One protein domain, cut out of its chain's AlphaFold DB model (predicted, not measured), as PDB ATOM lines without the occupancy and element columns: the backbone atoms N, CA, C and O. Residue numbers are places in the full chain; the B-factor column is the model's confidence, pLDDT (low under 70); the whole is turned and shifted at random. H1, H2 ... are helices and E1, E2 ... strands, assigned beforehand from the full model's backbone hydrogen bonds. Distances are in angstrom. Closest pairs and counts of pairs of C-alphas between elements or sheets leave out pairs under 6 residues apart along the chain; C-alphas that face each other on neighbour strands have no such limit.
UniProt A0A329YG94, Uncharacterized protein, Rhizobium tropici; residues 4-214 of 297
ATOM      1  N   GLU A   4      48.638 -40.601 -30.421       48.09
ATOM      2  CA  GLU A   4      49.595 -39.495 -30.350       48.09
ATOM      3  C   GLU A   4      50.625 -39.529 -31.495       48.09
ATOM      4  O   GLU A   4      50.882 -38.498 -32.109       48.09
ATOM      5  N   ASP A   5      51.157 -40.703 -31.852       53.84
ATOM      6  CA  ASP A   5      52.148 -40.849 -32.927       53.84
ATOM      7  C   ASP A   5      51.530 -40.658 -34.316       53.84
ATOM      8  O   ASP A   5      52.162 -40.087 -35.206       53.84
ATOM      9  N   TYR A   6      50.279 -41.092 -34.505       49.69
ATOM     10  CA  TYR A   6      49.534 -40.843 -35.740       49.69
ATOM     11  C   TYR A   6      49.259 -39.343 -35.924       49.69
ATOM     12  O   TYR A   6      49.550 -38.781 -36.981       49.69
ATOM     13  N   VAL A   7      48.769 -38.667 -34.881       39.06
ATOM     14  CA  VAL A   7      48.473 -37.225 -34.913       39.06
ATOM     15  C   VAL A   7      49.751 -36.400 -35.070       39.06
ATOM     16  O   VAL A   7      49.779 -35.471 -35.878       39.06
ATOM     17  N   ARG A   8      50.841 -36.774 -34.388       62.84
ATOM     18  CA  ARG A   8      52.154 -36.131 -34.552       62.84
ATOM     19  C   ARG A   8      52.638 -36.219 -35.997       62.84
ATOM     20  O   ARG A   8      53.076 -35.218 -36.556       62.84
ATOM     21  N   LYS A   9      52.504 -37.396 -36.616       60.12
ATOM     22  CA  LYS A   9      52.949 -37.654 -37.991       60.12
ATOM     23  C   LYS A   9      52.107 -36.940 -39.053       60.12
ATOM     24  O   LYS A   9      52.662 -36.512 -40.060       60.12
ATOM     25  N   HIS A  10      50.791 -36.854 -38.864       53.25
ATOM     26  CA  HIS A  10      49.869 -36.413 -39.918       53.25
ATOM     27  C   HIS A  10      49.311 -34.996 -39.736       53.25
ATOM     28  O   HIS A  10      48.867 -34.403 -40.713       53.25
ATOM     29  N   VAL A  11      49.335 -34.451 -38.519       55.88
ATOM     30  CA  VAL A  11      48.744 -33.138 -38.195       55.88
ATOM     31  C   VAL A  11      49.790 -32.165 -37.640       55.88
ATOM     32  O   VAL A  11      49.697 -30.963 -37.875       55.88
ATOM     33  N   GLY A  12      50.816 -32.675 -36.954       59.44
ATOM     34  CA  GLY A  12      51.982 -31.908 -36.512       59.44
ATOM     35  C   GLY A  12      52.134 -31.802 -34.992       59.44
ATOM     36  O   GLY A  12      51.216 -32.083 -34.219       59.44
ATOM     37  N   GLU A  13      53.322 -31.375 -34.558       59.09
ATOM     38  CA  GLU A  13      53.754 -31.393 -33.149       59.09
ATOM     39  C   GLU A  13      52.853 -30.557 -32.229       59.09
ATOM     40  O   GLU A  13      52.529 -30.975 -31.119       59.09
ATOM     41  N   ALA A  14      52.362 -29.407 -32.705       45.59
ATOM     42  CA  ALA A  14      51.441 -28.562 -31.943       45.59
ATOM     43  C   ALA A  14      50.090 -29.257 -31.675       45.59
ATOM     44  O   ALA A  14      49.510 -29.085 -30.601       45.59
ATOM     45  N   ALA A  15      49.601 -30.072 -32.616       41.03
ATOM     46  CA  ALA A  15      48.375 -30.853 -32.459       41.03
ATOM     47  C   ALA A  15      48.580 -32.056 -31.524       41.03
ATOM     48  O   ALA A  15      47.713 -32.334 -30.699       41.03
ATOM     49  N   ALA A  16      49.745 -32.712 -31.581       51.12
ATOM     50  CA  ALA A  16      50.117 -33.775 -30.643       51.12
ATOM     51  C   ALA A  16      50.315 -33.249 -29.208       51.12
ATOM     52  O   ALA A  16      49.851 -33.856 -28.246       51.12
ATOM     53  N   THR A  17      50.923 -32.071 -29.062       48.66
ATOM     54  CA  THR A  17      51.089 -31.386 -27.772       48.66
ATOM     55  C   THR A  17      49.729 -30.984 -27.193       48.66
ATOM     56  O   THR A  17      49.455 -31.230 -26.020       48.66
ATOM     57  N   ARG A  18      48.829 -30.425 -28.019       45.19
ATOM     58  CA  ARG A  18      47.441 -30.140 -27.617       45.19
ATOM     59  C   ARG A  18      46.677 -31.405 -27.232       45.19
ATOM     60  O   ARG A  18      45.961 -31.366 -26.242       45.19
ATOM     61  N   LEU A  19      46.853 -32.509 -27.959       44.22
ATOM     62  CA  LEU A  19      46.293 -33.815 -27.607       44.22
ATOM     63  C   LEU A  19      46.797 -34.283 -26.235       44.22
ATOM     64  O   LEU A  19      45.988 -34.635 -25.388       44.22
ATOM     65  N   ARG A  20      48.101 -34.189 -25.956       46.72
ATOM     66  CA  ARG A  20      48.670 -34.531 -24.644       46.72
ATOM     67  C   ARG A  20      48.118 -33.652 -23.513       46.72
ATOM     68  O   ARG A  20      47.751 -34.177 -22.473       46.72
ATOM     69  N   PHE A  21      47.978 -32.342 -23.724       41.38
ATOM     70  CA  PHE A  21      47.350 -31.443 -22.742       41.38
ATOM     71  C   PHE A  21      45.827 -31.624 -22.614       41.38
ATOM     72  O   PHE A  21      45.256 -31.283 -21.582       41.38
ATOM     73  N   LYS A  22      45.166 -32.155 -23.650       40.38
ATOM     74  CA  LYS A  22      43.753 -32.566 -23.636       40.38
ATOM     75  C   LYS A  22      43.555 -33.876 -22.856       40.38
ATOM     76  O   LYS A  22      42.507 -34.043 -22.253       40.38
ATOM     77  N   LEU A  23      44.570 -34.746 -22.803       40.16
ATOM     78  CA  LEU A  23      44.552 -36.018 -22.066       40.16
ATOM     79  C   LEU A  23      44.780 -35.870 -20.550       40.16
ATOM     80  O   LEU A  23      44.374 -36.740 -19.793       40.16
ATOM     81  N   THR A  24      45.427 -34.796 -20.084       36.84
ATOM     82  CA  THR A  24      45.909 -34.691 -18.690       36.84
ATOM     83  C   THR A  24      45.103 -33.752 -17.785       36.84
ATOM     84  O   THR A  24      45.675 -33.181 -16.854       36.84
ATOM     85  N   GLY A  25      43.796 -33.574 -18.011       40.72
ATOM     86  CA  GLY A  25      42.911 -33.050 -16.956       40.72
ATOM     87  C   GLY A  25      43.097 -33.915 -15.703       40.72
ATOM     88  O   GLY A  25      43.027 -35.139 -15.798       40.72
ATOM     89  N   GLY A  26      43.509 -33.305 -14.591       43.53
ATOM     90  CA  GLY A  26      44.242 -33.952 -13.498       43.53
ATOM     91  C   GLY A  26      43.758 -35.361 -13.134       43.53
ATOM     92  O   GLY A  26      42.653 -35.549 -12.651       43.53
ATOM     93  N   ARG A  27      44.634 -36.358 -13.324       42.91
ATOM     94  CA  ARG A  27      44.446 -37.787 -12.982       42.91
ATOM     95  C   ARG A  27      43.398 -38.580 -13.764       42.91
ATOM     96  O   ARG A  27      43.127 -39.715 -13.375       42.91
ATOM     97  N   SER A  28      42.885 -38.095 -14.885       47.09
ATOM     98  CA  SER A  28      42.248 -39.027 -15.806       47.09
ATOM     99  C   SER A  28      43.336 -39.872 -16.474       47.09
ATOM    100  O   SER A  28      44.097 -39.383 -17.305       47.09
ATOM    101  N   ASN A  29      43.454 -41.142 -16.089       54.50
ATOM    102  CA  ASN A  29      44.192 -42.104 -16.902       54.50
ATOM    103  C   ASN A  29      43.514 -42.221 -18.288       54.50
ATOM    104  O   ASN A  29      42.415 -41.698 -18.508       54.50
ATOM    105  N   ASP A  30      44.152 -42.911 -19.234       62.25
ATOM    106  CA  ASP A  30      43.586 -43.107 -20.578       62.25
ATOM    107  C   ASP A  30      42.146 -43.661 -20.541       62.25
ATOM    108  O   ASP A  30      41.341 -43.374 -21.427       62.25
ATOM    109  N   GLU A  31      41.802 -44.427 -19.504       62.75
ATOM    110  CA  GLU A  31      40.466 -44.986 -19.288       62.75
ATOM    111  C   GLU A  31      39.439 -43.918 -18.901       62.75
ATOM    112  O   GLU A  31      38.365 -43.870 -19.500       62.75
ATOM    113  N   GLY A  32      39.765 -43.023 -17.966       64.94
ATOM    114  CA  GLY A  32      38.892 -41.907 -17.607       64.94
ATOM    115  C   GLY A  32      38.634 -40.963 -18.785       64.94
ATOM    116  O   GLY A  32      37.504 -40.521 -18.973       64.94
ATOM    117  N   TYR A  33      39.635 -40.746 -19.646       70.38
ATOM    118  CA  TYR A  33      39.498 -39.847 -20.793       70.38
ATOM    119  C   TYR A  33      38.605 -40.473 -21.864       70.38
ATOM    120  O   TYR A  33      37.719 -39.822 -22.415       70.38
ATOM    121  N   ARG A  34      38.783 -41.774 -22.129       70.94
ATOM    122  CA  ARG A  34      37.876 -42.534 -23.000       70.94
ATOM    123  C   ARG A  34      36.451 -42.527 -22.465       70.94
ATOM    124  O   ARG A  34      35.514 -42.417 -23.250       70.94
ATOM    125  N   PHE A  35      36.282 -42.618 -21.149       74.12
ATOM    126  CA  PHE A  35      34.962 -42.555 -20.542       74.12
ATOM    127  C   PHE A  35      34.345 -41.150 -20.654       74.12
ATOM    128  O   PHE A  35      33.152 -41.034 -20.921       74.12
ATOM    129  N   GLU A  36      35.127 -40.077 -20.542       73.56
ATOM    130  CA  GLU A  36      34.655 -38.712 -20.809       73.56
ATOM    131  C   GLU A  36      34.192 -38.538 -22.262       73.56
ATOM    132  O   GLU A  36      33.081 -38.063 -22.501       73.56
ATOM    133  N   LEU A  37      34.999 -38.978 -23.235       75.88
ATOM    134  CA  LEU A  37      34.630 -38.941 -24.654       75.88
ATOM    135  C   LEU A  37      33.355 -39.737 -24.933       75.88
ATOM    136  O   LEU A  37      32.463 -39.246 -25.624       75.88
ATOM    137  N   PHE A  38      33.249 -40.933 -24.353       78.94
ATOM    138  CA  PHE A  38      32.051 -41.758 -24.441       78.94
ATOM    139  C   PHE A  38      30.817 -41.025 -23.902       78.94
ATOM    140  O   PHE A  38      29.784 -40.998 -24.561       78.94
ATOM    141  N   ASN A  39      30.919 -40.374 -22.742       80.50
ATOM    142  CA  ASN A  39      29.801 -39.617 -22.178       80.50
ATOM    143  C   ASN A  39      29.404 -38.415 -23.043       80.50
ATOM    144  O   ASN A  39      28.214 -38.144 -23.180       80.50
ATOM    145  N   CYS A  40      30.373 -37.716 -23.638       81.38
ATOM    146  CA  CYS A  40      30.077 -36.624 -24.563       81.38
ATOM    147  C   CYS A  40      29.328 -37.138 -25.799       81.38
ATOM    148  O   CYS A  40      28.338 -36.541 -26.213       81.38
ATOM    149  N   LEU A  41      29.764 -38.273 -26.352       85.56
ATOM    150  CA  LEU A  41      29.087 -38.936 -27.465       85.56
ATOM    151  C   LEU A  41      27.646 -39.318 -27.103       85.56
ATOM    152  O   LEU A  41      26.735 -39.042 -27.880       85.56
ATOM    153  N   VAL A  42      27.442 -39.912 -25.924       87.75
ATOM    154  CA  VAL A  42      26.108 -40.268 -25.419       87.75
ATOM    155  C   VAL A  42      25.207 -39.041 -25.360       87.75
ATOM    156  O   VAL A  42      24.079 -39.101 -25.823       87.75
ATOM    157  N   GLU A  43      25.706 -37.918 -24.852       87.31
ATOM    158  CA  GLU A  43      24.926 -36.682 -24.714       87.31
ATOM    159  C   GLU A  43      24.564 -36.071 -26.065       87.31
ATOM    160  O   GLU A  43      23.416 -35.688 -26.276       87.31
ATOM    161  N   VAL A  44      25.502 -36.055 -27.015       89.44
ATOM    162  CA  VAL A  44      25.228 -35.634 -28.395       89.44
ATOM    163  C   VAL A  44      24.115 -36.484 -29.015       89.44
ATOM    164  O   VAL A  44      23.183 -35.935 -29.602       89.44
ATOM    165  N   VAL A  45      24.199 -37.810 -28.875       91.88
ATOM    166  CA  VAL A  45      23.208 -38.738 -29.439       91.88
ATOM    167  C   VAL A  45      21.864 -38.613 -28.734       91.88
ATOM    168  O   VAL A  45      20.846 -38.540 -29.414       91.88
ATOM    169  N   ASP A  46      21.848 -38.561 -27.402       90.06
ATOM    170  CA  ASP A  46      20.626 -38.456 -26.609       90.06
ATOM    171  C   ASP A  46      19.864 -37.177 -26.964       90.06
ATOM    172  O   ASP A  46      18.670 -37.259 -27.232       90.06
ATOM    173  N   TYR A  47      20.531 -36.018 -27.041       89.06
ATOM    174  CA  TYR A  47      19.868 -34.752 -27.384       89.06
ATOM    175  C   TYR A  47      19.369 -34.714 -28.815       89.06
ATOM    176  O   TYR A  47      18.222 -34.340 -29.053       89.06
ATOM    177  N   ALA A  48      20.193 -35.152 -29.763       91.19
ATOM    178  CA  ALA A  48      19.768 -35.236 -31.150       91.19
ATOM    179  C   ALA A  48      18.567 -36.181 -31.310       91.19
ATOM    180  O   ALA A  48      17.616 -35.855 -32.012       91.19
ATOM    181  N   TYR A  49      18.581 -37.325 -30.622       92.25
ATOM    182  CA  TYR A  49      17.488 -38.291 -30.642       92.25
ATOM    183  C   TYR A  49      16.226 -37.715 -30.002       92.25
ATOM    184  O   TYR A  49      15.178 -37.736 -30.636       92.25
ATOM    185  N   SER A  50      16.349 -37.153 -28.795       89.69
ATOM    186  CA  SER A  50      15.258 -36.542 -28.022       89.69
ATOM    187  C   SER A  50      14.490 -35.509 -28.843       89.69
ATOM    188  O   SER A  50      13.264 -35.479 -28.845       89.69
ATOM    189  N   TRP A  51      15.224 -34.725 -29.635       88.81
ATOM    190  CA  TRP A  51      14.650 -33.750 -30.542       88.81
ATOM    191  C   TRP A  51      13.896 -34.399 -31.704       88.81
ATOM    192  O   TRP A  51      12.788 -33.987 -32.027       88.81
ATOM    193  N   VAL A  52      14.477 -35.435 -32.317       88.38
ATOM    194  CA  VAL A  52      13.862 -36.144 -33.450       88.38
ATOM    195  C   VAL A  52      12.576 -36.861 -33.045       88.38
ATOM    196  O   VAL A  52      11.617 -36.836 -33.811       88.38
ATOM    197  N   VAL A  53      12.547 -37.496 -31.872       88.00
ATOM    198  CA  VAL A  53      11.361 -38.225 -31.391       88.00
ATOM    199  C   VAL A  53      10.419 -37.364 -30.546       88.00
ATOM    200  O   VAL A  53       9.412 -37.874 -30.074       88.00
ATOM    201  N   LYS A  54      10.728 -36.071 -30.371       85.94
ATOM    202  CA  LYS A  54       9.960 -35.109 -29.562       85.94
ATOM    203  C   LYS A  54       9.779 -35.540 -28.092       85.94
ATOM    204  O   LYS A  54       8.831 -35.127 -27.432       85.94
ATOM    205  N   GLU A  55      10.707 -36.327 -27.551       85.62
ATOM    206  CA  GLU A  55      10.688 -36.782 -26.155       85.62
ATOM    207  C   GLU A  55      11.782 -36.079 -25.365       85.62
ATOM    208  O   GLU A  55      12.943 -36.110 -25.757       85.62
ATOM    209  N   ALA A  56      11.451 -35.461 -24.235       80.88
ATOM    210  CA  ALA A  56      12.449 -34.782 -23.421       80.88
ATOM    211  C   ALA A  56      13.371 -35.758 -22.674       80.88
ATOM    212  O   ALA A  56      12.950 -36.798 -22.172       80.88
ATOM    213  N   ILE A  57      14.651 -35.390 -22.552       76.75
ATOM    214  CA  ILE A  57      15.629 -36.160 -21.761       76.75
ATOM    215  C   ILE A  57      15.374 -36.002 -20.262       76.75
ATOM    216  O   ILE A  57      15.607 -36.934 -19.490       76.75
ATOM    217  N   GLU A  58      14.958 -34.806 -19.837       71.81
ATOM    218  CA  GLU A  58      14.649 -34.512 -18.442       71.81
ATOM    219  C   GLU A  58      13.124 -34.529 -18.231       71.81
ATOM    220  O   GLU A  58      12.395 -33.964 -19.052       71.81
ATOM    221  N   PRO A  59      12.624 -35.157 -17.146       69.12
ATOM    222  CA  PRO A  59      11.207 -35.104 -16.797       69.12
ATOM    223  C   PRO A  59      10.710 -33.661 -16.702       69.12
ATOM    224  O   PRO A  59      11.436 -32.798 -16.208       69.12
ATOM    225  N   ASP A  60       9.478 -33.421 -17.149       67.69
ATOM    226  CA  ASP A  60       8.799 -32.119 -17.073       67.69
ATOM    227  C   ASP A  60       9.500 -30.976 -17.841       67.69
ATOM    228  O   ASP A  60       9.283 -29.798 -17.557       67.69
ATOM    229  N   THR A  61      10.337 -31.307 -18.833       70.62
ATOM    230  CA  THR A  61      10.948 -30.333 -19.755       70.62
ATOM    231  C   THR A  61      10.472 -30.560 -21.187       70.62
ATOM    232  O   THR A  61       9.984 -31.636 -21.520       70.62
ATOM    233  N   ALA A  62      10.605 -29.546 -22.046       73.81
ATOM    234  CA  ALA A  62      10.440 -29.711 -23.488       73.81
ATOM    235  C   ALA A  62      11.753 -30.222 -24.111       73.81
ATOM    236  O   ALA A  62      12.834 -29.875 -23.620       73.81
ATOM    237  N   PRO A  63      11.708 -31.011 -25.200       82.38
ATOM    238  CA  PRO A  63      12.919 -31.382 -25.920       82.38
ATOM    239  C   PRO A  63      13.636 -30.115 -26.416       82.38
ATOM    240  O   PRO A  63      13.013 -29.153 -26.866       82.38
ATOM    241  N   HIS A  64      14.963 -30.100 -26.316       82.31
ATOM    242  CA  HIS A  64      15.770 -28.939 -26.685       82.31
ATOM    243  C   HIS A  64      16.397 -29.133 -28.060       82.31
ATOM    244  O   HIS A  64      17.020 -30.163 -28.328       82.31
ATOM    245  N   HIS A  65      16.296 -28.112 -28.913       87.00
ATOM    246  CA  HIS A  65      16.962 -28.131 -30.208       87.00
ATOM    247  C   HIS A  65      18.492 -28.255 -30.020       87.00
ATOM    248  O   HIS A  65      19.076 -27.483 -29.255       87.00
ATOM    249  N   PRO A  66      19.205 -29.145 -30.740       89.31
ATOM    250  CA  PRO A  66      20.643 -29.370 -30.528       89.31
ATOM    251  C   PRO A  66      21.549 -28.136 -30.691       89.31
ATOM    252  O   PRO A  66      22.697 -28.141 -30.252       89.31
ATOM    253  N   SER A  67      21.066 -27.068 -31.328       87.50
ATOM    254  CA  SER A  67      21.800 -25.802 -31.463       87.50
ATOM    255  C   SER A  67      21.770 -24.901 -30.229       87.50
ATOM    256  O   SER A  67      22.592 -23.986 -30.149       87.50
ATOM    257  N   THR A  68      20.858 -25.142 -29.286       80.81
ATOM    258  CA  THR A  68      20.746 -24.376 -28.034       80.81
ATOM    259  C   THR A  68      21.430 -25.079 -26.864       80.81
ATOM    260  O   THR A  68      21.658 -24.456 -25.828       80.81
ATOM    261  N   VAL A  69      21.805 -26.350 -27.038       83.31
ATOM    262  CA  VAL A  69      22.491 -27.152 -26.024       83.31
ATOM    263  C   VAL A  69      24.000 -27.014 -26.183       83.31
ATOM    264  O   VAL A  69      24.584 -27.559 -27.122       83.31
ATOM    265  N   LEU A  70      24.638 -26.295 -25.261       80.12
ATOM    266  CA  LEU A  70      26.087 -26.109 -25.221       80.12
ATOM    267  C   LEU A  70      26.727 -27.220 -24.387       80.12
ATOM    268  O   LEU A  70      26.608 -27.235 -23.164       80.12
ATOM    269  N   LEU A  71      27.450 -28.130 -25.033       77.19
ATOM    270  CA  LEU A  71      28.203 -29.177 -24.356       77.19
ATOM    271  C   LEU A  71      29.625 -28.698 -24.064       77.19
ATOM    272  O   LEU A  71      30.327 -28.227 -24.958       77.19
ATOM    273  N   THR A  72      30.079 -28.845 -22.821       67.12
ATOM    274  CA  THR A  72      31.428 -28.434 -22.417       67.12
ATOM    275  C   THR A  72      32.210 -29.581 -21.777       67.12
ATOM    276  O   THR A  72      31.822 -30.112 -20.737       67.12
ATOM    277  N   GLN A  73      33.351 -29.921 -22.386       59.84
ATOM    278  CA  GLN A  73      34.473 -30.631 -21.766       59.84
ATOM    279  C   GLN A  73      35.200 -29.693 -20.809       59.84
ATOM    280  O   GLN A  73      35.575 -28.592 -21.217       59.84
ATOM    281  N   GLY A  74      35.471 -30.149 -19.585       50.78
ATOM    282  CA  GLY A  74      36.456 -29.566 -18.661       50.78
ATOM    283  C   GLY A  74      36.640 -28.046 -18.778       50.78
ATOM    284  O   GLY A  74      37.585 -27.576 -19.427       50.78
ATOM    285  N   ALA A  75      35.708 -27.303 -18.172       33.38
ATOM    286  CA  ALA A  75      35.559 -25.853 -18.261       33.38
ATOM    287  C   ALA A  75      36.895 -25.084 -18.225       33.38
ATOM    288  O   ALA A  75      37.743 -25.266 -17.354       33.38
ATOM    289  N   LEU A  76      37.079 -24.179 -19.185       29.56
ATOM    290  CA  LEU A  76      38.176 -23.214 -19.216       29.56
ATOM    291  C   LEU A  76      38.021 -22.180 -18.090       29.56
ATOM    292  O   LEU A  76      37.528 -21.088 -18.333       29.56
ATOM    293  N   ALA A  77      38.468 -22.530 -16.886       26.78
ATOM    294  CA  ALA A  77      39.001 -21.641 -15.847       26.78
ATOM    295  C   ALA A  77      39.336 -22.507 -14.626       26.78
ATOM    296  O   ALA A  77      38.492 -22.669 -13.765       26.78
ATOM    297  N   PHE A  78      40.536 -23.096 -14.573       28.91
ATOM    298  CA  PHE A  78      40.972 -23.979 -13.475       28.91
ATOM    299  C   PHE A  78      39.958 -25.087 -13.125       28.91
ATOM    300  O   PHE A  78      39.022 -24.939 -12.351       28.91
ATOM    301  N   VAL A  79      40.187 -26.219 -13.777       30.39
ATOM    302  CA  VAL A  79      39.286 -27.362 -13.883       30.39
ATOM    303  C   VAL A  79      39.288 -28.148 -12.583       30.39
ATOM    304  O   VAL A  79      40.350 -28.601 -12.169       30.39
ATOM    305  N   ASP A  80      38.115 -28.272 -11.975       28.80
ATOM    306  CA  ASP A  80      37.541 -29.547 -11.547       28.80
ATOM    307  C   ASP A  80      36.104 -29.273 -11.062       28.80
ATOM    308  O   ASP A  80      35.897 -28.567 -10.079       28.80
ATOM    309  N   ASP A  81      35.116 -29.810 -11.797       41.03
ATOM    310  CA  ASP A  81      34.087 -30.687 -11.215       41.03
ATOM    311  C   ASP A  81      32.639 -30.275 -10.924       41.03
ATOM    312  O   ASP A  81      32.277 -30.288  -9.758       41.03
ATOM    313  N   VAL A  82      31.758 -30.065 -11.922       31.88
ATOM    314  CA  VAL A  82      30.293 -30.046 -11.671       31.88
ATOM    315  C   VAL A  82      29.458 -29.951 -12.958       31.88
ATOM    316  O   VAL A  82      29.830 -29.233 -13.883       31.88
ATOM    317  N   VAL A  83      28.307 -30.638 -13.005       39.69
ATOM    318  CA  VAL A  83      27.246 -30.383 -14.003       39.69
ATOM    319  C   VAL A  83      26.435 -29.168 -13.572       39.69
ATOM    320  O   VAL A  83      26.106 -29.031 -12.402       39.69
ATOM    321  N   ILE A  84      26.135 -28.266 -14.499       35.44
ATOM    322  CA  ILE A  84      25.430 -27.006 -14.241       35.44
ATOM    323  C   ILE A  84      24.314 -26.969 -15.257       35.44
ATOM    324  O   ILE A  84      24.611 -26.871 -16.435       35.44
ATOM    325  N   ASN A  85      23.067 -27.081 -14.819       39.94
ATOM    326  CA  ASN A  85      21.914 -26.827 -15.674       39.94
ATOM    327  C   ASN A  85      21.507 -25.362 -15.479       39.94
ATOM    328  O   ASN A  85      20.859 -25.048 -14.483       39.94
ATOM    329  N   THR A  86      21.920 -24.473 -16.382       38.19
ATOM    330  CA  THR A  86      21.440 -23.080 -16.426       38.19
ATOM    331  C   THR A  86      20.141 -22.971 -17.247       38.19
ATOM    332  O   THR A  86      19.837 -23.880 -18.018       38.19
ATOM    333  N   PRO A  87      19.356 -21.878 -17.118       37.78
ATOM    334  CA  PRO A  87      18.206 -21.607 -17.995       37.78
ATOM    335  C   PRO A  87      18.591 -21.521 -19.483       37.78
ATOM    336  O   PRO A  87      17.823 -21.898 -20.360       37.78
ATOM    337  N   GLU A  88      19.815 -21.069 -19.762       45.44
ATOM    338  CA  GLU A  88      20.525 -21.304 -21.021       45.44
ATOM    339  C   GLU A  88      21.054 -22.745 -20.975       45.44
ATOM    340  O   GLU A  88      21.748 -23.063 -20.019       45.44
ATOM    341  N   VAL A  89      20.755 -23.636 -21.927       57.81
ATOM    342  CA  VAL A  89      21.056 -25.087 -21.809       57.81
ATOM    343  C   VAL A  89      22.555 -25.394 -21.993       57.81
ATOM    344  O   VAL A  89      22.981 -26.114 -22.893       57.81
ATOM    345  N   SER A  90      23.400 -24.822 -21.144       56.78
ATOM    346  CA  SER A  90      24.798 -25.196 -20.994       56.78
ATOM    347  C   SER A  90      24.869 -26.435 -20.125       56.78
ATOM    348  O   SER A  90      24.248 -26.476 -19.071       56.78
ATOM    349  N   ARG A  91      25.621 -27.445 -20.562       60.41
ATOM    350  CA  ARG A  91      25.893 -28.664 -19.804       60.41
ATOM    351  C   ARG A  91      27.389 -28.868 -19.664       60.41
ATOM    352  O   ARG A  91      28.144 -28.868 -20.637       60.41
ATOM    353  N   TYR A  92      27.798 -29.101 -18.430       60.44
ATOM    354  CA  TYR A  92      29.178 -29.369 -18.054       60.44
ATOM    355  C   TYR A  92      29.243 -30.822 -17.622       60.44
ATOM    356  O   TYR A  92      28.508 -31.210 -16.730       60.44
ATOM    357  N   LEU A  93      30.051 -31.658 -18.267       56.38
ATOM    358  CA  LEU A  93      30.145 -33.066 -17.882       56.38
ATOM    359  C   LEU A  93      31.402 -33.304 -17.068       56.38
ATOM    360  O   LEU A  93      32.496 -32.899 -17.456       56.38
ATOM    361  N   GLN A  94      31.238 -34.025 -15.966       57.62
ATOM    362  CA  GLN A  94      32.339 -34.428 -15.117       57.62
ATOM    363  C   GLN A  94      32.217 -35.904 -14.752       57.62
ATOM    364  O   GLN A  94      31.181 -36.387 -14.289       57.62
ATOM    365  N   VAL A  95      33.311 -36.624 -14.973       57.78
ATOM    366  CA  VAL A  95      33.319 -38.075 -15.031       57.78
ATOM    367  C   VAL A  95      34.428 -38.620 -14.131       57.78
ATOM    368  O   VAL A  95      35.606 -38.379 -14.381       57.78
ATOM    369  N   LYS A  96      34.080 -39.375 -13.078       62.72
ATOM    370  CA  LYS A  96      35.083 -39.956 -12.162       62.72
ATOM    371  C   LYS A  96      35.308 -41.431 -12.470       62.72
ATOM    372  O   LYS A  96      34.445 -42.274 -12.213       62.72
ATOM    373  N   TYR A  97      36.511 -41.766 -12.925       61.16
ATOM    374  CA  TYR A  97      37.001 -43.141 -12.989       61.16
ATOM    375  C   TYR A  97      37.763 -43.470 -11.695       61.16
ATOM    376  O   TYR A  97      38.768 -42.839 -11.388       61.16
ATOM    377  N   GLY A  98      37.243 -44.396 -10.888       64.00
ATOM    378  CA  GLY A  98      37.822 -44.773  -9.597       64.00
ATOM    379  C   GLY A  98      37.118 -45.993  -9.008       64.00
ATOM    380  O   GLY A  98      35.956 -46.250  -9.329       64.00
ATOM    381  N   LEU A  99      37.829 -46.745  -8.170       64.31
ATOM    382  CA  LEU A  99      37.322 -47.967  -7.529       64.31
ATOM    383  C   LEU A  99      36.652 -47.675  -6.180       64.31
ATOM    384  O   LEU A  99      36.051 -48.556  -5.570       64.31
ATOM    385  N   GLU A 100      36.754 -46.442  -5.681       73.31
ATOM    386  CA  GLU A 100      36.172 -46.061  -4.405       73.31
ATOM    387  C   GLU A 100      34.641 -46.041  -4.485       73.31
ATOM    388  O   GLU A 100      34.030 -45.265  -5.225       73.31
ATOM    389  N   GLN A 101      34.018 -46.862  -3.643       81.00
ATOM    390  CA  GLN A 101      32.566 -46.990  -3.504       81.00
ATOM    391  C   GLN A 101      31.971 -46.002  -2.476       81.00
ATOM    392  O   GLN A 101      30.879 -46.207  -1.956       81.00
ATOM    393  N   LYS A 102      32.682 -44.929  -2.107       84.75
ATOM    394  CA  LYS A 102      32.212 -43.955  -1.103       84.75
ATOM    395  C   LYS A 102      32.663 -42.538  -1.426       84.75
ATOM    396  O   LYS A 102      33.687 -42.355  -2.077       84.75
ATOM    397  N   TRP A 103      31.947 -41.544  -0.893       85.00
ATOM    398  CA  TRP A 103      32.377 -40.147  -0.980       85.00
ATOM    399  C   TRP A 103      33.672 -39.959  -0.203       85.00
ATOM    400  O   TRP A 103      33.721 -40.202   1.012       85.00
ATOM    401  N   THR A 104      34.714 -39.539  -0.905       83.06
ATOM    402  CA  THR A 104      36.000 -39.177  -0.318       83.06
ATOM    403  C   THR A 104      36.062 -37.670  -0.085       83.06
ATOM    404  O   THR A 104      35.170 -36.924  -0.492       83.06
ATOM    405  N   ARG A 105      37.110 -37.212   0.605       78.62
ATOM    406  CA  ARG A 105      37.314 -35.779   0.834       78.62
ATOM    407  C   ARG A 105      37.519 -35.043  -0.487       78.62
ATOM    408  O   ARG A 105      37.051 -33.926  -0.626       78.62
ATOM    409  N   GLU A 106      38.210 -35.684  -1.419       72.88
ATOM    410  CA  GLU A 106      38.520 -35.169  -2.746       72.88
ATOM    411  C   GLU A 106      37.220 -34.893  -3.511       72.88
ATOM    412  O   GLU A 106      36.934 -33.737  -3.785       72.88
ATOM    413  N   ILE A 107      36.352 -35.905  -3.671       73.44
ATOM    414  CA  ILE A 107      35.057 -35.759  -4.370       73.44
ATOM    415  C   ILE A 107      34.191 -34.643  -3.747       73.44
ATOM    416  O   ILE A 107      33.444 -33.957  -4.437       73.44
ATOM    417  N   ALA A 108      34.264 -34.450  -2.431       76.81
ATOM    418  CA  ALA A 108      33.490 -33.417  -1.745       76.81
ATOM    419  C   ALA A 108      34.047 -32.001  -1.902       76.81
ATOM    420  O   ALA A 108      33.270 -31.051  -1.991       76.81
ATOM    421  N   LEU A 109      35.375 -31.854  -1.897       71.38
ATOM    422  CA  LEU A 109      36.029 -30.571  -2.158       71.38
ATOM    423  C   LEU A 109      35.706 -30.099  -3.575       71.38
ATOM    424  O   LEU A 109      35.322 -28.947  -3.749       71.38
ATOM    425  N   ASP A 110      35.772 -31.025  -4.526       67.44
ATOM    426  CA  ASP A 110      35.415 -30.845  -5.930       67.44
ATOM    427  C   ASP A 110      33.990 -30.257  -6.072       67.44
ATOM    428  O   ASP A 110      33.805 -29.152  -6.584       67.44
ATOM    429  N   PHE A 111      32.986 -30.917  -5.475       70.56
ATOM    430  CA  PHE A 111      31.598 -30.424  -5.446       70.56
ATOM    431  C   PHE A 111      31.453 -29.048  -4.772       70.56
ATOM    432  O   PHE A 111      30.642 -28.223  -5.199       70.56
ATOM    433  N   GLY A 112      32.202 -28.809  -3.692       70.69
ATOM    434  CA  GLY A 112      32.153 -27.565  -2.927       70.69
ATOM    435  C   GLY A 112      32.626 -26.358  -3.734       70.69
ATOM    436  O   GLY A 112      31.914 -25.360  -3.797       70.69
ATOM    437  N   TYR A 113      33.780 -26.466  -4.397       68.12
ATOM    438  CA  TYR A 113      34.332 -25.370  -5.201       68.12
ATOM    439  C   TYR A 113      33.399 -24.925  -6.315       68.12
ATOM    440  O   TYR A 113      33.279 -23.740  -6.619       68.12
ATOM    441  N   GLN A 114      32.717 -25.883  -6.914       65.56
ATOM    442  CA  GLN A 114      31.892 -25.619  -8.071       65.56
ATOM    443  C   GLN A 114      30.538 -25.048  -7.714       65.56
ATOM    444  O   GLN A 114      30.062 -24.121  -8.364       65.56
ATOM    445  N   ARG A 115      29.960 -25.527  -6.613       69.31
ATOM    446  CA  ARG A 115      28.834 -24.857  -5.974       69.31
ATOM    447  C   ARG A 115      29.163 -23.388  -5.676       69.31
ATOM    448  O   ARG A 115      28.332 -22.521  -5.919       69.31
ATOM    449  N   ASP A 116      30.364 -23.101  -5.174       69.25
ATOM    450  CA  ASP A 116      30.772 -21.736  -4.822       69.25
ATOM    451  C   ASP A 116      30.979 -20.854  -6.070       69.25
ATOM    452  O   ASP A 116      30.571 -19.692  -6.072       69.25
ATOM    453  N   TRP A 117      31.539 -21.403  -7.157       61.03
ATOM    454  CA  TRP A 117      31.635 -20.715  -8.455       61.03
ATOM    455  C   TRP A 117      30.250 -20.389  -9.028       61.03
ATOM    456  O   TRP A 117      29.996 -19.282  -9.502       61.03
ATOM    457  N   LEU A 118      29.326 -21.339  -8.904       60.94
ATOM    458  CA  LEU A 118      27.959 -21.223  -9.392       60.94
ATOM    459  C   LEU A 118      27.009 -20.465  -8.501       60.94
ATOM    460  O   LEU A 118      25.943 -20.086  -8.967       60.94
ATOM    461  N   GLY A 119      27.368 -20.206  -7.247       56.66
ATOM    462  CA  GLY A 119      26.570 -19.382  -6.342       56.66
ATOM    463  C   GLY A 119      26.302 -17.967  -6.877       56.66
ATOM    464  O   GLY A 119      25.493 -17.248  -6.300       56.66
ATOM    465  N   GLN A 120      26.957 -17.570  -7.976       58.31
ATOM    466  CA  GLN A 120      26.708 -16.332  -8.718       58.31
ATOM    467  C   GLN A 120      25.631 -16.462  -9.821       58.31
ATOM    468  O   GLN A 120      25.199 -15.442 -10.352       58.31
ATOM    469  N   GLN A 121      25.187 -17.678 -10.164       56.66
ATOM    470  CA  GLN A 121      24.141 -17.980 -11.152       56.66
ATOM    471  C   GLN A 121      22.889 -18.552 -10.463       56.66
ATOM    472  O   GLN A 121      22.978 -19.299  -9.492       56.66
ATOM    473  N   THR A 122      21.697 -18.177 -10.934       53.00
ATOM    474  CA  THR A 122      20.452 -18.286 -10.150       53.00
ATOM    475  C   THR A 122      19.756 -19.653 -10.155       53.00
ATOM    476  O   THR A 122      18.865 -19.842  -9.333       53.00
ATOM    477  N   SER A 123      20.191 -20.627 -10.966       61.66
ATOM    478  CA  SER A 123      19.692 -22.016 -10.940       61.66
ATOM    479  C   SER A 123      20.737 -22.980 -11.514       61.66
ATOM    480  O   SER A 123      21.184 -22.769 -12.637       61.66
ATOM    481  N   TYR A 124      21.125 -24.025 -10.769       64.00
ATOM    482  CA  TYR A 124      22.000 -25.103 -11.251       64.00
ATOM    483  C   TYR A 124      21.784 -26.422 -10.492       64.00
ATOM    484  O   TYR A 124      21.292 -26.438  -9.363       64.00
ATOM    485  N   ARG A 125      22.193 -27.543 -11.101       67.62
ATOM    486  CA  ARG A 125      22.073 -28.900 -10.548       67.62
ATOM    487  C   ARG A 125      23.375 -29.674 -10.706       67.62
ATOM    488  O   ARG A 125      23.732 -30.004 -11.827       67.62
ATOM    489  N   LEU A 126      23.985 -30.055  -9.583       69.88
ATOM    490  CA  LEU A 126      25.260 -30.774  -9.540       69.88
ATOM    491  C   LEU A 126      25.088 -32.285  -9.601       69.88
ATOM    492  O   LEU A 126      24.350 -32.868  -8.804       69.88
ATOM    493  N   GLU A 127      25.829 -32.933 -10.495       76.50
ATOM    494  CA  GLU A 127      25.751 -34.377 -10.675       76.50
ATOM    495  C   GLU A 127      27.111 -35.033 -10.935       76.50
ATOM    496  O   GLU A 127      27.924 -34.538 -11.708       76.50
ATOM    497  N   LEU A 128      27.327 -36.184 -10.294       77.31
ATOM    498  CA  LEU A 128      28.487 -37.054 -10.452       77.31
ATOM    499  C   LEU A 128      28.155 -38.215 -11.395       77.31
ATOM    500  O   LEU A 128      27.323 -39.060 -11.060       77.31
ATOM    501  N   VAL A 129      28.848 -38.310 -12.533       78.75
ATOM    502  CA  VAL A 129      28.684 -39.426 -13.478       78.75
ATOM    503  C   VAL A 129      29.764 -40.492 -13.261       78.75
ATOM    504  O   VAL A 129      30.964 -40.195 -13.235       78.75
ATOM    505  N   VAL A 130      29.346 -41.753 -13.116       78.94
ATOM    506  CA  VAL A 130      30.225 -42.921 -12.922       78.94
ATOM    507  C   VAL A 130      29.979 -44.000 -13.980       78.94
ATOM    508  O   VAL A 130      28.904 -44.080 -14.564       78.94
ATOM    509  N   HIS A 131      30.977 -44.848 -14.227       75.50
ATOM    510  CA  HIS A 131      30.925 -45.900 -15.255       75.50
ATOM    511  C   HIS A 131      30.284 -47.210 -14.778       75.50
ATOM    512  O   HIS A 131      30.163 -48.144 -15.565       75.50
ATOM    513  N   ASP A 132      29.928 -47.307 -13.498       80.44
ATOM    514  CA  ASP A 132      29.523 -48.557 -12.861       80.44
ATOM    515  C   ASP A 132      28.260 -48.366 -12.010       80.44
ATOM    516  O   ASP A 132      28.159 -47.421 -11.219       80.44
ATOM    517  N   LEU A 133      27.297 -49.273 -12.193       86.00
ATOM    518  CA  LEU A 133      26.001 -49.255 -11.508       86.00
ATOM    519  C   LEU A 133      26.142 -49.560 -10.014       86.00
ATOM    520  O   LEU A 133      25.456 -48.959  -9.185       86.00
ATOM    521  N   GLU A 134      27.045 -50.473  -9.647       87.12
ATOM    522  CA  GLU A 134      27.265 -50.838  -8.249       87.12
ATOM    523  C   GLU A 134      27.810 -49.633  -7.471       87.12
ATOM    524  O   GLU A 134      27.301 -49.260  -6.408       87.12
ATOM    525  N   ARG A 135      28.796 -48.948  -8.051       84.88
ATOM    526  CA  ARG A 135      29.400 -47.734  -7.508       84.88
ATOM    527  C   ARG A 135      28.400 -46.594  -7.379       84.88
ATOM    528  O   ARG A 135      28.413 -45.910  -6.356       84.88
ATOM    529  N   GLU A 136      27.541 -46.383  -8.373       88.94
ATOM    530  CA  GLU A 136      26.464 -45.394  -8.278       88.94
ATOM    531  C   GLU A 136      25.552 -45.679  -7.079       88.94
ATOM    532  O   GLU A 136      25.346 -44.796  -6.241       88.94
ATOM    533  N   SER A 137      25.107 -46.929  -6.925       88.94
ATOM    534  CA  SER A 137      24.277 -47.369  -5.801       88.94
ATOM    535  C   SER A 137      24.960 -47.117  -4.451       88.94
ATOM    536  O   SER A 137      24.332 -46.570  -3.534       88.94
ATOM    537  N   TYR A 138      26.254 -47.437  -4.315       88.62
ATOM    538  CA  TYR A 138      26.990 -47.176  -3.074       88.62
ATOM    539  C   TYR A 138      27.197 -45.686  -2.796       88.62
ATOM    540  O   TYR A 138      27.009 -45.247  -1.660       88.62
ATOM    541  N   LEU A 139      27.545 -44.885  -3.805       87.12
ATOM    542  CA  LEU A 139      27.726 -43.439  -3.647       87.12
ATOM    543  C   LEU A 139      26.409 -42.747  -3.280       87.12
ATOM    544  O   LEU A 139      26.404 -41.875  -2.406       87.12
ATOM    545  N   ARG A 140      25.282 -43.175  -3.862       87.25
ATOM    546  CA  ARG A 140      23.941 -42.690  -3.497       87.25
ATOM    547  C   ARG A 140      23.595 -43.006  -2.045       87.25
ATOM    548  O   ARG A 140      23.103 -42.129  -1.337       87.25
ATOM    549  N   LYS A 141      23.887 -44.222  -1.580       86.75
ATOM    550  CA  LYS A 141      23.571 -44.695  -0.215       86.75
ATOM    551  C   LYS A 141      24.641 -44.358   0.827       86.75
ATOM    552  O   LYS A 141      24.484 -44.688   2.000       86.75
ATOM    553  N   SER A 142      25.739 -43.731   0.417       82.69
ATOM    554  CA  SER A 142      26.878 -43.474   1.291       82.69
ATOM    555  C   SER A 142      26.494 -42.582   2.472       82.69
ATOM    556  O   SER A 142      25.994 -41.475   2.284       82.69
ATOM    557  N   LEU A 143      26.816 -43.036   3.686       82.75
ATOM    558  CA  LEU A 143      26.718 -42.257   4.929       82.75
ATOM    559  C   LEU A 143      28.004 -41.464   5.224       82.75
ATOM    560  O   LEU A 143      28.265 -41.069   6.359       82.75
ATOM    561  N   SER A 144      28.869 -41.292   4.223       80.62
ATOM    562  CA  SER A 144      30.112 -40.543   4.385       80.62
ATOM    563  C   SER A 144      29.811 -39.087   4.732       80.62
ATOM    564  O   SER A 144      29.033 -38.434   4.043       80.62
ATOM    565  N   ARG A 145      30.514 -38.545   5.735       81.62
ATOM    566  CA  ARG A 145      30.447 -37.119   6.113       81.62
ATOM    567  C   ARG A 145      30.784 -36.148   4.975       81.62
ATOM    568  O   ARG A 145      30.596 -34.951   5.118       81.62
ATOM    569  N   TYR A 146      31.376 -36.665   3.902       82.50
ATOM    570  CA  TYR A 146      31.786 -35.904   2.732       82.50
ATOM    571  C   TYR A 146      30.688 -35.816   1.662       82.50
ATOM    572  O   TYR A 146      30.851 -35.065   0.713       82.50
ATOM    573  N   LYS A 147      29.578 -36.556   1.776       81.69
ATOM    574  CA  LYS A 147      28.483 -36.484   0.801       81.69
ATOM    575  C   LYS A 147      27.745 -35.137   0.919       81.69
ATOM    576  O   LYS A 147      27.183 -34.874   1.982       81.69
ATOM    577  N   PRO A 148      27.682 -34.314  -0.143       77.00
ATOM    578  CA  PRO A 148      26.832 -33.126  -0.157       77.00
ATOM    579  C   PRO A 148      25.346 -33.512  -0.165       77.00
ATOM    580  O   PRO A 148      24.963 -34.481  -0.822       77.00
ATOM    581  N   GLU A 149      24.494 -32.744   0.522       73.56
ATOM    582  CA  GLU A 149      23.046 -33.021   0.598       73.56
ATOM    583  C   GLU A 149      22.360 -32.985  -0.775       73.56
ATOM    584  O   GLU A 149      21.496 -33.812  -1.054       73.56
ATOM    585  N   SER A 150      22.785 -32.074  -1.654       71.19
ATOM    586  CA  SER A 150      22.227 -31.881  -2.997       71.19
ATOM    587  C   SER A 150      22.920 -32.697  -4.092       71.19
ATOM    588  O   SER A 150      22.598 -32.537  -5.269       71.19
ATOM    589  N   ALA A 151      23.896 -33.542  -3.746       73.19
ATOM    590  CA  ALA A 151      24.672 -34.251  -4.750       73.19
ATOM    591  C   ALA A 151      23.870 -35.376  -5.407       73.19
ATOM    592  O   ALA A 151      23.431 -36.324  -4.750       73.19
ATOM    593  N   LEU A 152      23.763 -35.307  -6.731       80.81
ATOM    594  CA  LEU A 152      23.168 -36.358  -7.541       80.81
ATOM    595  C   LEU A 152      24.273 -37.235  -8.121       80.81
ATOM    596  O   LEU A 152      25.380 -36.774  -8.378       80.81
ATOM    597  N   VAL A 153      23.990 -38.523  -8.283       81.31
ATOM    598  CA  VAL A 153      24.939 -39.490  -8.843       81.31
ATOM    599  C   VAL A 153      24.212 -40.287  -9.909       81.31
ATOM    600  O   VAL A 153      23.103 -40.753  -9.647       81.31
ATOM    601  N   ARG A 154      24.820 -40.462 -11.078       84.81
ATOM    602  CA  ARG A 154      24.254 -41.204 -12.209       84.81
ATOM    603  C   ARG A 154      25.282 -42.169 -12.772       84.81
ATOM    604  O   ARG A 154      26.456 -41.835 -12.906       84.81
ATOM    605  N   ALA A 155      24.830 -43.372 -13.097       83.06
ATOM    606  CA  ALA A 155      25.640 -44.360 -13.788       83.06
ATOM    607  C   ALA A 155      25.448 -44.249 -15.302       83.06
ATOM    608  O   ALA A 155      24.333 -44.039 -15.779       83.06
ATOM    609  N   ARG A 156      26.533 -44.447 -16.051       82.88
ATOM    610  CA  ARG A 156      26.533 -44.670 -17.500       82.88
ATOM    611  C   ARG A 156      27.466 -45.834 -17.843       82.88
ATOM    612  O   ARG A 156      28.619 -45.601 -18.208       82.88
ATOM    613  N   PRO A 157      27.008 -47.086 -17.672       79.06
ATOM    614  CA  PRO A 157      27.806 -48.261 -18.003       79.06
ATOM    615  C   PRO A 157      27.980 -48.387 -19.527       79.06
ATOM    616  O   PRO A 157      26.983 -48.537 -20.237       79.06
ATOM    617  N   PRO A 158      29.221 -48.387 -20.064       73.25
ATOM    618  CA  PRO A 158      29.440 -48.351 -21.510       73.25
ATOM    619  C   PRO A 158      28.739 -49.468 -22.289       73.25
ATOM    620  O   PRO A 158      28.180 -49.202 -23.346       73.25
ATOM    621  N   ASN A 159      28.727 -50.700 -21.770       71.25
ATOM    622  CA  ASN A 159      28.182 -51.861 -22.485       71.25
ATOM    623  C   ASN A 159      26.663 -51.780 -22.704       71.25
ATOM    624  O   ASN A 159      26.185 -52.086 -23.793       71.25
ATOM    625  N   GLU A 160      25.900 -51.373 -21.687       70.75
ATOM    626  CA  GLU A 160      24.438 -51.259 -21.796       70.75
ATOM    627  C   GLU A 160      24.056 -50.038 -22.628       70.75
ATOM    628  O   GLU A 160      23.201 -50.110 -23.510       70.75
ATOM    629  N   THR A 161      24.747 -48.921 -22.391       76.62
ATOM    630  CA  THR A 161      24.501 -47.672 -23.106       76.62
ATOM    631  C   THR A 161      24.828 -47.803 -24.594       76.62
ATOM    632  O   THR A 161      24.078 -47.280 -25.412       76.62
ATOM    633  N   TRP A 162      25.870 -48.551 -24.977       74.38
ATOM    634  CA  TRP A 162      26.201 -48.773 -26.387       74.38
ATOM    635  C   TRP A 162      25.036 -49.368 -27.180       74.38
ATOM    636  O   TRP A 162      24.707 -48.831 -28.234       74.38
ATOM    637  N   ASN A 163      24.368 -50.405 -26.669       75.00
ATOM    638  CA  ASN A 163      23.231 -51.023 -27.364       75.00
ATOM    639  C   ASN A 163      22.093 -50.021 -27.609       75.00
ATOM    640  O   ASN A 163      21.570 -49.947 -28.718       75.00
ATOM    641  N   SER A 164      21.780 -49.190 -26.612       82.19
ATOM    642  CA  SER A 164      20.778 -48.129 -26.754       82.19
ATOM    643  C   SER A 164      21.202 -47.056 -27.767       82.19
ATOM    644  O   SER A 164      20.378 -46.591 -28.553       82.19
ATOM    645  N   LEU A 165      22.490 -46.692 -27.828       84.81
ATOM    646  CA  LEU A 165      22.982 -45.733 -28.827       84.81
ATOM    647  C   LEU A 165      22.767 -46.232 -30.259       84.81
ATOM    648  O   LEU A 165      22.388 -45.447 -31.123       84.81
ATOM    649  N   PHE A 166      22.971 -47.527 -30.525       85.44
ATOM    650  CA  PHE A 166      22.742 -48.109 -31.854       85.44
ATOM    651  C   PHE A 166      21.289 -47.992 -32.325       85.44
ATOM    652  O   PHE A 166      21.046 -47.868 -33.529       85.44
ATOM    653  N   GLU A 167      20.330 -48.062 -31.404       85.75
ATOM    654  CA  GLU A 167      18.906 -47.882 -31.702       85.75
ATOM    655  C   GLU A 167      18.601 -46.411 -31.991       85.75
ATOM    656  O   GLU A 167      17.950 -46.091 -32.985       85.75
ATOM    657  N   LYS A 168      19.158 -45.497 -31.188       90.38
ATOM    658  CA  LYS A 168      18.980 -44.049 -31.371       90.38
ATOM    659  C   LYS A 168      19.611 -43.532 -32.663       90.38
ATOM    660  O   LYS A 168      19.044 -42.661 -33.315       90.38
ATOM    661  N   VAL A 169      20.756 -44.087 -33.066       88.88
ATOM    662  CA  VAL A 169      21.481 -43.677 -34.280       88.88
ATOM    663  C   VAL A 169      20.662 -43.852 -35.557       88.88
ATOM    664  O   VAL A 169      20.823 -43.035 -36.459       88.88
ATOM    665  N   ASP A 170      19.758 -44.832 -35.637       86.88
ATOM    666  CA  ASP A 170      18.887 -44.978 -36.816       86.88
ATOM    667  C   ASP A 170      18.014 -43.739 -37.045       86.88
ATOM    668  O   ASP A 170      17.771 -43.348 -38.187       86.88
ATOM    669  N   GLN A 171      17.585 -43.084 -35.964       86.56
ATOM    670  CA  GLN A 171      16.797 -41.853 -36.042       86.56
ATOM    671  C   GLN A 171      17.656 -40.634 -36.401       86.56
ATOM    672  O   GLN A 171      17.146 -39.632 -36.900       86.56
ATOM    673  N   LEU A 172      18.975 -40.720 -36.202       85.62
ATOM    674  CA  LEU A 172      19.929 -39.664 -36.550       85.62
ATOM    675  C   LEU A 172      20.397 -39.727 -38.002       85.62
ATOM    676  O   LEU A 172      21.175 -38.872 -38.430       85.62
ATOM    677  N   THR A 173      19.943 -40.717 -38.767       84.38
ATOM    678  CA  THR A 173      20.329 -40.909 -40.163       84.38
ATOM    679  C   THR A 173      19.125 -40.800 -41.096       84.38
ATOM    680  O   THR A 173      17.966 -40.791 -40.678       84.38
ATOM    681  N   ALA A 174      19.384 -40.628 -42.394       68.94
ATOM    682  CA  ALA A 174      18.340 -40.463 -43.413       68.94
ATOM    683  C   ALA A 174      17.628 -41.784 -43.793       68.94
ATOM    684  O   ALA A 174      16.834 -41.819 -44.728       68.94
ATOM    685  N   GLY A 175      17.938 -42.882 -43.103       73.06
ATOM    686  CA  GLY A 175      17.379 -44.202 -43.361       73.06
ATOM    687  C   GLY A 175      18.024 -45.283 -42.492       73.06
ATOM    688  O   GLY A 175      18.989 -44.992 -41.778       73.06
ATOM    689  N   PRO A 176      17.505 -46.523 -42.559       77.06
ATOM    690  CA  PRO A 176      17.993 -47.640 -41.759       77.06
ATOM    691  C   PRO A 176      19.438 -47.996 -42.120       77.06
ATOM    692  O   PRO A 176      19.793 -48.114 -43.297       77.06
ATOM    693  N   LEU A 177      20.272 -48.205 -41.100       82.88
ATOM    694  CA  LEU A 177      21.685 -48.533 -41.270       82.88
ATOM    695  C   LEU A 177      22.002 -49.979 -40.881       82.88
ATOM    696  O   LEU A 177      21.437 -50.554 -39.953       82.88
ATOM    697  N   SER A 178      22.993 -50.565 -41.559       86.31
ATOM    698  CA  SER A 178      23.624 -51.797 -41.078       86.31
ATOM    699  C   SER A 178      24.349 -51.542 -39.752       86.31
ATOM    700  O   SER A 178      24.817 -50.428 -39.512       86.31
ATOM    701  N   ALA A 179      24.528 -52.575 -38.921       84.62
ATOM    702  CA  ALA A 179      25.276 -52.461 -37.660       84.62
ATOM    703  C   ALA A 179      26.656 -51.799 -37.849       84.62
ATOM    704  O   ALA A 179      27.012 -50.871 -37.131       84.62
ATOM    705  N   ARG A 180      27.379 -52.176 -38.910       84.12
ATOM    706  CA  ARG A 180      28.665 -51.563 -39.261       84.12
ATOM    707  C   ARG A 180      28.555 -50.069 -39.578       84.12
ATOM    708  O   ARG A 180      29.433 -49.298 -39.215       84.12
ATOM    709  N   ASN A 181      27.503 -49.640 -40.274       83.75
ATOM    710  CA  ASN A 181      27.329 -48.220 -40.587       83.75
ATOM    711  C   ASN A 181      26.949 -47.406 -39.346       83.75
ATOM    712  O   ASN A 181      27.373 -46.259 -39.233       83.75
ATOM    713  N   LYS A 182      26.225 -48.001 -38.394       85.81
ATOM    714  CA  LYS A 182      25.943 -47.373 -37.098       85.81
ATOM    715  C   LYS A 182      27.221 -47.161 -36.277       85.81
ATOM    716  O   LYS A 182      27.424 -46.075 -35.744       85.81
ATOM    717  N   GLU A 183      28.128 -48.145 -36.259       84.38
ATOM    718  CA  GLU A 183      29.470 -47.985 -35.667       84.38
ATOM    719  C   GLU A 183      30.232 -46.824 -36.315       84.38
ATOM    720  O   GLU A 183      30.795 -45.981 -35.619       84.38
ATOM    721  N   LEU A 184      30.203 -46.741 -37.649       82.44
ATOM    722  CA  LEU A 184      30.850 -45.652 -38.381       82.44
ATOM    723  C   LEU A 184      30.246 -44.283 -38.043       82.44
ATOM    724  O   LEU A 184      30.998 -43.324 -37.900       82.44
ATOM    725  N   VAL A 185      28.921 -44.168 -37.890       86.81
ATOM    726  CA  VAL A 185      28.275 -42.923 -37.428       86.81
ATOM    727  C   VAL A 185      28.820 -42.506 -36.065       86.81
ATOM    728  O   VAL A 185      29.217 -41.354 -35.896       86.81
ATOM    729  N   LEU A 186      28.890 -43.436 -35.116       86.94
ATOM    730  CA  LEU A 186      29.366 -43.146 -33.765       86.94
ATOM    731  C   LEU A 186      30.847 -42.743 -33.767       86.94
ATOM    732  O   LEU A 186      31.211 -41.779 -33.096       86.94
ATOM    733  N   TRP A 187      31.674 -43.353 -34.621       82.12
ATOM    734  CA  TRP A 187      33.051 -42.894 -34.850       82.12
ATOM    735  C   TRP A 187      33.130 -41.507 -35.492       82.12
ATOM    736  O   TRP A 187      34.005 -40.721 -35.134       82.12
ATOM    737  N   HIS A 188      32.241 -41.170 -36.431       86.88
ATOM    738  CA  HIS A 188      32.206 -39.828 -37.017       86.88
ATOM    739  C   HIS A 188      31.820 -38.769 -35.982       86.88
ATOM    740  O   HIS A 188      32.420 -37.695 -35.972       86.88
ATOM    741  N   LEU A 189      30.863 -39.068 -35.100       86.81
ATOM    742  CA  LEU A 189      30.471 -38.194 -33.991       86.81
ATOM    743  C   LEU A 189      31.619 -38.016 -32.993       86.81
ATOM    744  O   LEU A 189      31.994 -36.884 -32.686       86.81
ATOM    745  N   GLU A 190      32.242 -39.114 -32.563       82.38
ATOM    746  CA  GLU A 190      33.395 -39.085 -31.659       82.38
ATOM    747  C   GLU A 190      34.558 -38.282 -32.261       82.38
ATOM    748  O   GLU A 190      35.135 -37.420 -31.598       82.38
ATOM    749  N   LEU A 191      34.873 -38.489 -33.545       79.00
ATOM    750  CA  LEU A 191      35.914 -37.735 -34.245       79.00
ATOM    751  C   LEU A 191      35.556 -36.246 -34.382       79.00
ATOM    752  O   LEU A 191      36.433 -35.385 -34.276       79.00
ATOM    753  N   SER A 192      34.282 -35.929 -34.608       85.44
ATOM    754  CA  SER A 192      33.794 -34.547 -34.732       85.44
ATOM    755  C   SER A 192      33.894 -33.782 -33.423       85.44
ATOM    756  O   SER A 192      34.274 -32.607 -33.435       85.44
ATOM    757  N   TRP A 193      33.622 -34.467 -32.313       79.88
ATOM    758  CA  TRP A 193      33.843 -33.963 -30.966       79.88
ATOM    759  C   TRP A 193      35.330 -33.866 -30.627       79.88
ATOM    760  O   TRP A 193      35.808 -32.874 -30.089       79.88
ATOM    761  N   PHE A 194      36.139 -34.850 -31.014       75.69
ATOM    762  CA  PHE A 194      37.578 -34.786 -30.786       75.69
ATOM    763  C   PHE A 194      38.214 -33.547 -31.441       75.69
ATOM    764  O   PHE A 194      39.125 -32.943 -30.861       75.69
ATOM    765  N   ARG A 195      37.710 -33.157 -32.620       72.88
ATOM    766  CA  ARG A 195      38.122 -31.963 -33.372       72.88
ATOM    767  C   ARG A 195      37.485 -30.655 -32.884       72.88
ATOM    768  O   ARG A 195      37.908 -29.604 -33.365       72.88
ATOM    769  N   SER A 196      36.505 -30.700 -31.979       71.75
ATOM    770  CA  SER A 196      35.852 -29.510 -31.432       71.75
ATOM    771  C   SER A 196      36.732 -28.783 -30.405       71.75
ATOM    772  O   SER A 196      37.765 -29.283 -29.932       71.75
ATOM    773  N   SER A 197      36.321 -27.559 -30.068       69.12
ATOM    774  CA  SER A 197      36.773 -26.846 -28.875       69.12
ATOM    775  C   SER A 197      36.253 -27.514 -27.600       69.12
ATOM    776  O   SER A 197      35.327 -28.310 -27.625       69.12
ATOM    777  N   ARG A 198      36.822 -27.145 -26.446       69.56
ATOM    778  CA  ARG A 198      36.352 -27.644 -25.142       69.56
ATOM    779  C   ARG A 198      34.876 -27.353 -24.869       69.56
ATOM    780  O   ARG A 198      34.286 -28.050 -24.070       69.56
ATOM    781  N   SER A 199      34.295 -26.343 -25.500       74.00
ATOM    782  CA  SER A 199      32.873 -26.030 -25.406       74.00
ATOM    783  C   SER A 199      32.319 -25.871 -26.812       74.00
ATOM    784  O   SER A 199      32.978 -25.246 -27.653       74.00
ATOM    785  N   GLU A 200      31.162 -26.467 -27.082       81.69
ATOM    786  CA  GLU A 200      30.483 -26.363 -28.366       81.69
ATOM    787  C   GLU A 200      28.999 -26.730 -28.273       81.69
ATOM    788  O   GLU A 200      28.616 -27.632 -27.533       81.69
ATOM    789  N   ALA A 201      28.159 -26.053 -29.060       87.06
ATOM    790  CA  ALA A 201      26.794 -26.502 -29.286       87.06
ATOM    791  C   ALA A 201      26.779 -27.903 -29.916       87.06
ATOM    792  O   ALA A 201      27.570 -28.195 -30.820       87.06
ATOM    793  N   ILE A 202      25.844 -28.752 -29.488       89.69
ATOM    794  CA  ILE A 202      25.699 -30.119 -30.006       89.69
ATOM    795  C   ILE A 202      25.512 -30.111 -31.535       89.69
ATOM    796  O   ILE A 202      26.107 -30.935 -32.237       89.69
ATOM    797  N   SER A 203      24.783 -29.129 -32.076       90.25
ATOM    798  CA  SER A 203      24.642 -28.930 -33.525       90.25
ATOM    799  C   SER A 203      25.972 -28.786 -34.269       90.25
ATOM    800  O   SER A 203      26.100 -29.292 -35.380       90.25
ATOM    801  N   GLY A 204      26.978 -28.136 -33.675       90.38
ATOM    802  CA  GLY A 204      28.290 -27.948 -34.300       90.38
ATOM    803  C   GLY A 204      29.056 -29.263 -34.452       90.38
ATOM    804  O   GLY A 204      29.691 -29.514 -35.481       90.38
ATOM    805  N   THR A 205      28.927 -30.154 -33.465       90.62
ATOM    806  CA  THR A 205      29.456 -31.520 -33.555       90.62
ATOM    807  C   THR A 205      28.713 -32.339 -34.607       90.62
ATOM    808  O   THR A 205      29.354 -33.047 -35.385       90.62
ATOM    809  N   LEU A 206      27.386 -32.212 -34.681       92.69
ATOM    810  CA  LEU A 206      26.560 -32.917 -35.664       92.69
ATOM    811  C   LEU A 206      26.833 -32.447 -37.099       92.69
ATOM    812  O   LEU A 206      26.955 -33.286 -37.989       92.69
ATOM    813  N   GLU A 207      27.033 -31.145 -37.327       91.94
ATOM    814  CA  GLU A 207      27.388 -30.613 -38.650       91.94
ATOM    815  C   GLU A 207      28.737 -31.161 -39.124       91.94
ATOM    816  O   GLU A 207      28.852 -31.679 -40.234       91.94
ATOM    817  N   ARG A 208      29.760 -31.163 -38.261       90.44
ATOM    818  CA  ARG A 208      31.041 -31.789 -38.620       90.44
ATOM    819  C   ARG A 208      30.911 -33.290 -38.848       90.44
ATOM    820  O   ARG A 208      31.552 -33.821 -39.756       90.44
ATOM    821  N   ALA A 209      30.079 -33.984 -38.075       90.81
ATOM    822  CA  ALA A 209      29.854 -35.412 -38.278       90.81
ATOM    823  C   ALA A 209      29.168 -35.669 -39.620       90.81
ATOM    824  O   ALA A 209      29.537 -36.604 -40.335       90.81
ATOM    825  N   ARG A 210      28.229 -34.808 -40.014       92.06
ATOM    826  CA  ARG A 210      27.610 -34.808 -41.337       92.06
ATOM    827  C   ARG A 210      28.638 -34.588 -42.445       92.06
ATOM    828  O   ARG A 210      28.645 -35.362 -43.399       92.06
ATOM    829  N   GLU A 211      29.534 -33.612 -42.313       90.00
ATOM    830  CA  GLU A 211      30.608 -33.363 -43.288       90.00
ATOM    831  C   GLU A 211      31.537 -34.578 -43.444       90.00
ATOM    832  O   GLU A 211      31.762 -35.057 -44.558       90.00
ATOM    833  N   ILE A 212      32.041 -35.123 -42.328       85.62
ATOM    834  CA  ILE A 212      32.939 -36.292 -42.319       85.62
ATOM    835  C   ILE A 212      32.235 -37.515 -42.917       85.62
ATOM    836  O   ILE A 212      32.827 -38.263 -43.697       85.62
ATOM    837  N   SER A 213      30.959 -37.698 -42.580       86.75
ATOM    838  CA  SER A 213      30.146 -38.828 -43.027       86.75
ATOM    839  C   SER A 213      29.513 -38.642 -44.410       86.75
ATOM    840  O   SER A 213      28.782 -39.523 -44.862       86.75
ATOM    841  N   LYS A 214      29.789 -37.521 -45.094       87.06
ATOM    842  CA  LYS A 214      29.218 -37.160 -46.403       87.06
ATOM    843  C   LYS A 214      27.684 -37.178 -46.427       87.06
ATOM    844  O   LYS A 214      27.082 -37.639 -47.394       87.06
TER     845      LYS A 214
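What this domain is: This is residues 4 to 214 of the 297 residues of an uncharacterized protein of Rhizobium tropici (UniProt A0A329YG94). The long helix H3 runs through the middle, with H6, H7 and H8 packed on it and the small sheet E2 E1 E5 covering another side of it. Beside this core lies a smaller part, the strand pair E3 E4 with H5 packed on it and H4 farther off, while the helical hairpin H1 H2 lies off to one side. The 211 printed residues, mostly helix by class, have eight named helices and five named strands in the order H1 H2 H3 E1 E2 H4 E3 H5 E4 H6 H7 E5 H8; the sheet E2 E1 E5 is mixed, and E3 E4 is parallel. The whole is compact, with a radius of gyration of the C-alphas of 17.6 A and spans of 52 by 45 by 34 A.

How they stand to each other: H1, residues 4 to 10, and H2, residues 13 to 23, touch as a hairpin, closest at C-alphas Arg 8 and Ala 16, 5.0 A. H2 is close but not clearly touching H3, residues 30 to 52; their closest C-alphas, Leu 23 and Tyr 33, are 6.5 A apart. E1, residues 70 to 73, is parallel to E2, residues 90 to 93, with N 91 and O 70 at 2.8 A, and antiparallel to E5, residues 199 to 201, with N 71 and O 200 at 2.8 A. H3 is on one face of this sheet, making two layers, helix over sheet, at a height of 10.1 A. H4, residues 105 to 118, touches no helix. E3, residues 127 to 130, H5, residues 133 to 141, and E4, residues 152 to 155, form a strand-helix-strand unit, two parallel neighbour strands with a helix between, with a right-handed crossover; N 128 and O 152 are 2.8 A apart. H6, residues 158 to 171, touches H3, closest at C-alphas Lys 168 and Tyr 49, 6.0 A. H7, residues 179 to 194, touches residues 37 to 41 of H3, closest at C-alphas Glu 190 and Leu 41, 6.0 A. H8, residues 202 to 212, touches H7 at a steep tilt of 62 degrees, closest at C-alphas Ala 209 and Leu 189, 5.1 A. Every O i to N i+4 pair is within hydrogen-bond range in the helices except H6, with 5 of 10.

Where its parts are: H1 begins at C-alpha 4 (49.595, -39.495, -30.350). H3 is 33.1 A long, H7 22.6 A, H6 20.3 A and H4 20.1 A. H8 ends at C-alpha 212 (32.939, -36.292, -42.319).

The domain as a whole: The C-alphas farthest apart, Arg 145 and Lys 214, are 52.5 A apart. The printed part has no cut. Long links join H3 to E1, E1 to E2 and E2 to H4. The mean pLDDT of the printed part is 71.5; 77 residues are under 70, among them 4 to 32, 72 to 99 and 113 to 126.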